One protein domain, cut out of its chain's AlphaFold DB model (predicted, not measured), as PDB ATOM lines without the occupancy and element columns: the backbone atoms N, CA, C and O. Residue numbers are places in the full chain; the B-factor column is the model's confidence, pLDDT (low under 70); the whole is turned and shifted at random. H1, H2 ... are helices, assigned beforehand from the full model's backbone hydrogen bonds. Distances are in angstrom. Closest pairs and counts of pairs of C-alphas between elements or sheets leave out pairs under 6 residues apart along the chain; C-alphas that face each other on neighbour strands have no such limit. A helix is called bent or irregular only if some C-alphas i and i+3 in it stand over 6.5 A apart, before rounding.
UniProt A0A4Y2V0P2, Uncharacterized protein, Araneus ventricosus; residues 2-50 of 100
ATOM      1  N   ASP A   2     124.454 130.490 105.955       74.31
ATOM      2  CA  ASP A   2     123.630 129.399 105.458       74.31
ATOM      3  C   ASP A   2     122.163 129.666 105.837       74.31
ATOM      4  O   ASP A   2     121.878 130.382 106.798       74.31
ATOM      5  N   TYR A   3     121.211 129.136 105.074       59.91
ATOM      6  CA  TYR A   3     119.776 129.303 105.331       59.91
ATOM      7  C   TYR A   3     119.392 128.837 106.747       59.91
ATOM      8  O   TYR A   3     118.512 129.421 107.379       59.91
ATOM      9  N   VAL A   4     120.100 127.832 107.269       66.19
ATOM     10  CA  VAL A   4     119.921 127.311 108.632       66.19
ATOM     11  C   VAL A   4     120.322 128.305 109.726       66.19
ATOM     12  O   VAL A   4     119.755 128.240 110.817       66.19
ATOM     13  N   ASP A   5     121.211 129.261 109.427       79.31
ATOM     14  CA  ASP A   5     121.661 130.307 110.360       79.31
ATOM     15  C   ASP A   5     120.626 131.438 110.514       79.31
ATOM     16  O   ASP A   5     120.737 132.285 111.400       79.31
ATOM     17  N   LEU A   6     119.620 131.489 109.631       74.06
ATOM     18  CA  LEU A   6     118.557 132.502 109.646       74.06
ATOM     19  C   LEU A   6     117.397 132.126 110.577       74.06
ATOM     20  O   LEU A   6     116.567 132.979 110.904       74.06
ATOM     21  N   ILE A   7     117.318 130.860 110.997       65.94
ATOM     22  CA  ILE A   7     116.256 130.351 111.863       65.94
ATOM     23  C   ILE A   7     116.766 130.340 113.304       65.94
ATOM     24  O   ILE A   7     117.734 129.666 113.640       65.94
ATOM     25  N   LYS A   8     116.083 131.075 114.184       77.44
ATOM     26  CA  LYS A   8     116.335 131.017 115.629       77.44
ATOM     27  C   LYS A   8     115.719 129.742 116.203       77.44
ATOM     28  O   LYS A   8     114.546 129.731 116.570       77.44
ATOM     29  N   TRP A   9     116.516 128.678 116.264       78.44
ATOM     30  CA  TRP A   9     116.096 127.346 116.720       78.44
ATOM     31  C   TRP A   9     115.641 127.295 118.186       78.44
ATOM     32  O   TRP A   9     114.841 126.443 118.551       78.44
ATOM     33  N   GLU A  10     116.088 128.251 118.999       79.50
ATOM     34  CA  GLU A  10     115.848 128.337 120.446       79.50
ATOM     35  C   GLU A  10     114.360 128.403 120.844       79.50
ATOM     36  O   GLU A  10     114.013 128.052 121.965       79.50
ATOM     37  N   ASN A  11     113.476 128.849 119.940       73.69
ATOM     38  CA  ASN A  11     112.046 129.055 120.213       73.69
ATOM     39  C   ASN A  11     111.131 128.364 119.189       73.69
ATOM     40  O   ASN A  11     109.987 128.779 118.987       73.69
ATOM     41  N   VAL A  12     111.630 127.343 118.488       74.44
ATOM     42  CA  VAL A  12     110.815 126.621 117.507       74.44
ATOM     43  C   VAL A  12     109.780 125.784 118.252       74.44
ATOM     44  O   VAL A  12     110.108 124.833 118.952       74.44
ATOM     45  N   THR A  13     108.514 126.171 118.114       72.00
ATOM     46  CA  THR A  13     107.386 125.385 118.620       72.00
ATOM     47  C   THR A  13     107.116 124.232 117.667       72.00
ATOM     48  O   THR A  13     107.230 124.390 116.448       72.00
ATOM     49  N   GLU A  14     106.755 123.079 118.222       72.88
ATOM     50  CA  GLU A  14     106.403 121.911 117.429       72.88
ATOM     51  C   GLU A  14     105.281 122.233 116.429       72.88
ATOM     52  O   GLU A  14     104.368 123.019 116.708       72.88
ATOM     53  N   SER A  15     105.350 121.637 115.238       70.25
ATOM     54  CA  SER A  15     104.314 121.831 114.231       70.25
ATOM     55  C   SER A  15     102.972 121.328 114.775       70.25
ATOM     56  O   SER A  15     102.901 120.194 115.252       70.25
ATOM     57  N   PRO A  16     101.868 122.080 114.612       69.75
ATOM     58  CA  PRO A  16     100.529 121.599 114.958       69.75
ATOM     59  C   PRO A  16     100.161 120.275 114.273       69.75
ATOM     60  O   PRO A  16      99.253 119.577 114.722       69.75
ATOM     61  N   LEU A  17     100.853 119.956 113.171       72.31
ATOM     62  CA  LEU A  17     100.717 118.717 112.420       72.31
ATOM     63  C   LEU A  17     101.275 117.504 113.175       72.31
ATOM     64  O   LEU A  17     100.655 116.447 113.136       72.31
ATOM     65  N   THR A  18     102.440 117.650 113.814       74.69
ATOM     66  CA  THR A  18     103.149 116.554 114.493       74.69
ATOM     67  C   THR A  18     102.786 116.469 115.966       74.69
ATOM     68  O   THR A  18     102.651 115.358 116.455       74.69
ATOM     69  N   GLY A  19     102.433 117.589 116.611       78.25
ATOM     70  CA  GLY A  19     102.082 117.612 118.040       78.25
ATOM     71  C   GLY A  19     100.802 116.854 118.414       78.25
ATOM     72  O   GLY A  19     100.393 116.845 119.571       78.25
ATOM     73  N   ARG A  20     100.123 116.236 117.437       78.88
ATOM     74  CA  ARG A  20      98.988 115.319 117.642       78.88
ATOM     75  C   ARG A  20      99.397 113.845 117.687       78.88
ATOM     76  O   ARG A  20      98.546 113.006 117.970       78.88
ATOM     77  N   PHE A  21     100.651 113.535 117.380       84.94
ATOM     78  CA  PHE A  21     101.188 112.183 117.319       84.94
ATOM     79  C   PHE A  21     102.342 112.058 118.309       84.94
ATOM     80  O   PHE A  21     103.090 113.009 118.507       84.94
ATOM     81  N   SER A  22     102.480 110.895 118.942       87.56
ATOM     82  CA  SER A  22     103.661 110.624 119.761       87.56
ATOM     83  C   SER A  22     104.868 110.307 118.880       87.56
ATOM     84  O   SER A  22     104.717 109.808 117.761       87.56
ATOM     85  N   ASP A  23     106.066 110.520 119.421       87.75
ATOM     86  CA  ASP A  23     107.318 110.151 118.754       87.75
ATOM     87  C   ASP A  23     107.345 108.664 118.371       87.75
ATOM     88  O   ASP A  23     107.781 108.324 117.272       87.75
ATOM     89  N   ASP A  24     106.790 107.787 119.215       90.19
ATOM     90  CA  ASP A  24     106.679 106.351 118.935       90.19
ATOM     91  C   ASP A  24     105.778 106.063 117.727       90.19
ATOM     92  O   ASP A  24     106.141 105.275 116.856       90.19
ATOM     93  N   MET A  25     104.629 106.744 117.619       86.19
ATOM     94  CA  MET A  25     103.739 106.608 116.460       86.19
ATOM     95  C   MET A  25     104.399 107.120 115.180       86.19
ATOM     96  O   MET A  25     104.196 106.553 114.106       86.19
ATOM     97  N   ILE A  26     105.184 108.195 115.278       85.69
ATOM     98  CA  ILE A  26     105.937 108.739 114.144       85.69
ATOM     99  C   ILE A  26     107.027 107.748 113.724       85.69
ATOM    100  O   ILE A  26     107.149 107.447 112.534       85.69
ATOM    101  N   ALA A  27     107.780 107.199 114.679       89.31
ATOM    102  CA  ALA A  27     108.809 106.195 114.428       89.31
ATOM    103  C   ALA A  27     108.218 104.934 113.780       89.31
ATOM    104  O   ALA A  27     108.754 104.433 112.789       89.31
ATOM    105  N   GLU A  28     107.075 104.460 114.276       89.94
ATOM    106  CA  GLU A  28     106.375 103.309 113.711       89.94
ATOM    107  C   GLU A  28     105.859 103.601 112.298       89.94
ATOM    108  O   GLU A  28     106.003 102.772 111.403       89.94
ATOM    109  N   ALA A  29     105.332 104.801 112.053       86.44
ATOM    110  CA  ALA A  29     104.846 105.203 110.738       86.44
ATOM    111  C   ALA A  29     105.957 105.306 109.681       86.44
ATOM    112  O   ALA A  29     105.704 105.047 108.501       86.44
ATOM    113  N   ILE A  30     107.188 105.649 110.077       85.50
ATOM    114  CA  ILE A  30     108.351 105.658 109.175       85.50
ATOM    115  C   ILE A  30     108.649 104.243 108.664       85.50
ATOM    116  O   ILE A  30     108.972 104.067 107.489       85.50
ATOM    117  N   VAL A  31     108.517 103.239 109.531       92.06
ATOM    118  CA  VAL A  31     108.771 101.831 109.193       92.06
ATOM    119  C   VAL A  31     107.560 101.203 108.499       92.06
ATOM    120  O   VAL A  31     107.709 100.443 107.541       92.06
ATOM    121  N   ASN A  32     106.351 101.545 108.942       90.19
ATOM    122  CA  ASN A  32     105.097 101.002 108.448       90.19
ATOM    123  C   ASN A  32     104.260 102.066 107.728       90.19
ATOM    124  O   ASN A  32     103.478 102.821 108.313       90.19
ATOM    125  N   ARG A  33     104.348 102.042 106.397       84.62
ATOM    126  CA  ARG A  33     103.641 102.978 105.515       84.62
ATOM    127  C   ARG A  33     102.110 102.904 105.614       84.62
ATOM    128  O   ARG A  33     101.447 103.860 105.206       84.62
ATOM    129  N   ALA A  34     101.538 101.812 106.131       88.94
ATOM    130  CA  ALA A  34     100.092 101.700 106.337       88.94
ATOM    131  C   ALA A  34      99.597 102.713 107.381       88.94
ATOM    132  O   ALA A  34      98.600 103.394 107.149       88.94
ATOM    133  N   ILE A  35     100.366 102.928 108.454       84.38
ATOM    134  CA  ILE A  35     100.050 103.901 109.512       84.38
ATOM    135  C   ILE A  35     100.013 105.322 108.943       84.38
ATOM    136  O   ILE A  35      99.117 106.110 109.266       84.38
ATOM    137  N   ILE A  36     100.934 105.637 108.023       83.50
ATOM    138  CA  ILE A  36     100.914 106.912 107.301       83.50
ATOM    139  C   ILE A  36      99.588 107.078 106.561       83.50
ATOM    140  O   ILE A  36      98.963 108.123 106.695       83.50
ATOM    141  N   GLN A  37      99.159 106.080 105.787       85.25
ATOM    142  CA  GLN A  37      97.964 106.184 104.943       85.25
ATOM    143  C   GLN A  37      96.658 106.210 105.736       85.25
ATOM    144  O   GLN A  37      95.748 106.959 105.383       85.25
ATOM    145  N   GLU A  38      96.567 105.409 106.793       86.56
ATOM    146  CA  GLU A  38      95.322 105.186 107.527       86.56
ATOM    147  C   GLU A  38      95.118 106.183 108.670       86.56
ATOM    148  O   GLU A  38      93.981 106.525 108.980       86.56
ATOM    149  N   THR A  39      96.199 106.697 109.268       81.62
ATOM    150  CA  THR A  39      96.115 107.514 110.493       81.62
ATOM    151  C   THR A  39      96.608 108.944 110.275       81.62
ATOM    152  O   THR A  39      95.913 109.922 110.570       81.62
ATOM    153  N   ILE A  40      97.808 109.092 109.711       80.31
ATOM    154  CA  ILE A  40      98.462 110.401 109.596       80.31
ATOM    155  C   ILE A  40      97.878 111.205 108.426       80.31
ATOM    156  O   ILE A  40      97.472 112.353 108.603       80.31
ATOM    157  N   LEU A  41      97.775 110.611 107.232       81.06
ATOM    158  CA  LEU A  41      97.307 111.287 106.017       81.06
ATOM    159  C   LEU A  41      95.900 111.897 106.154       81.06
ATOM    160  O   LEU A  41      95.716 113.031 105.703       81.06
ATOM    161  N   PRO A  42      94.904 111.211 106.751       84.06
ATOM    162  CA  PRO A  42      93.579 111.787 106.979       84.06
ATOM    163  C   PRO A  42      93.621 113.015 107.886       84.06
ATOM    164  O   PRO A  42      92.927 113.997 107.628       84.06
ATOM    165  N   THR A  43      94.490 113.002 108.898       78.75
ATOM    166  CA  THR A  43      94.676 114.129 109.815       78.75
ATOM    167  C   THR A  43      95.329 115.309 109.096       78.75
ATOM    168  O   THR A  43      94.827 116.427 109.186       78.75
ATOM    169  N   ILE A  44      96.376 115.068 108.294       74.06
ATOM    170  CA  ILE A  44      97.019 116.088 107.442       74.06
ATOM    171  C   ILE A  44      96.014 116.695 106.452       74.06
ATOM    172  O   ILE A  44      95.980 117.912 106.282       74.06
ATOM    173  N   LYS A  45      95.174 115.865 105.820       73.31
ATOM    174  CA  LYS A  45      94.105 116.309 104.908       73.31
ATOM    175  C   LYS A  45      93.021 117.123 105.621       73.31
ATOM    176  O   LYS A  45      92.411 117.983 104.995       73.31
ATOM    177  N   GLY A  46      92.774 116.841 106.900       71.00
ATOM    178  CA  GLY A  46      91.831 117.572 107.745       71.00
ATOM    179  C   GLY A  46      92.358 118.923 108.229       71.00
ATOM    180  O   GLY A  46      91.563 119.806 108.552       71.00
ATOM    181  N   PHE A  47      93.679 119.129 108.243       68.25
ATOM    182  CA  PHE A  47      94.222 120.469 108.424       68.25
ATOM    183  C   PHE A  47      93.872 121.315 107.198       68.25
ATOM    184  O   PHE A  47      94.220 120.930 106.078       68.25
ATOM    185  N   PRO A  48      93.284 122.512 107.373       62.78
ATOM    186  CA  PRO A  48      93.144 123.494 106.305       62.78
ATOM    187  C   PRO A  48      94.519 124.118 106.007       62.78
ATOM    188  O   PRO A  48      94.727 125.321 106.110       62.78
ATOM    189  N   SER A  49      95.497 123.282 105.665       57.47
ATOM    190  CA  SER A  49      96.810 123.674 105.155       57.47
ATOM    191  C   SER A  49      96.671 124.357 103.784       57.47
ATOM    192  O   SER A  49      97.466 125.230 103.428       57.47
ATOM    193  N   HIS A  50      95.565 124.092 103.081       57.44
ATOM    194  CA  HIS A  50      95.014 124.962 102.045       57.44
ATOM    195  C   HIS A  50      94.180 126.082 102.664       57.44
ATOM    196  O   HIS A  50      92.955 126.135 102.543       57.44
TER     197      HIS A  50
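What this domain is: This is residues 2 to 50 of the 100 residues of an uncharacterized protein of Araneus ventricosus (UniProt A0A4Y2V0P2). Two helices, H2 and H3, meet near their ends as a corner, and a long free arm, residues 2 to 15, sticks out from them with the short helix H1 near its far end. H3 is the longest helix, and the arm lengthens the whole well beyond the body that the corner belongs to. The printed part has 49 residues with three named helices, in the order H1, H2, H3 along the chain, and no named strand; the class is all helix. It is loose, with a radius of gyration of the C-alphas of 13.7 A, and it spans 36 by 26 by 18 A.

Where its parts are: The printed part begins at Asp 2, and H1 follows with residues 3 to 6, its C-alpha 3 at (119.776, 129.303, 105.331). Residues 7 to 22 hold no named element. H2 is residues 23 to 31, 12.8 A from first to last C-alpha, and begins with C-alpha 23 at (107.318, 110.151, 118.754). H3 is residues 33 to 46, 18.9 A long by the same measure, and ends with C-alpha 46 at (91.831, 117.572, 107.745). H3 is irregular, but only just: C-alphas 38 and 41 are 6.6 A apart, and its line is a rough one.

How they stand to each other: H1 touches no helix; it is apart from H2 and from H3. H2 and H3 touch only at the corner by their link, with 4 pairs of C-alphas within 8 A. The closest C-alphas of the two are those of Ala 29 and Ile 35, 5.1 A apart. H3 touches H2 with residues 35 to 36 alone. Their lines stand at a steep tilt of 59 degrees, opposite ways, and their centres are 12.0 A apart. In H2 every pair of O of residue i and N of residue i+4 is within hydrogen-bond range, in H3 7 of 10 are, and H1 with 4 residues is too short for such a pair.

The domain as a whole: The two C-alphas farthest apart are those of Asp 2 and Glu 38, 37.3 A. Residues 2 to 15, of which 3 to 6 belong to H1, stand free; without them the body has 35 residues and spans 28 by 18 by 10 A. The link from H1 to H2 is long, with 16 residues, and the link from H2 to H3 is tight, with 1 residue. The printed part has no cut. The mean pLDDT of the printed part is 78.2, and the model's confidence is low, under 70, at residues 3 to 4, residue 7, residue 16 and residues 47 to 50.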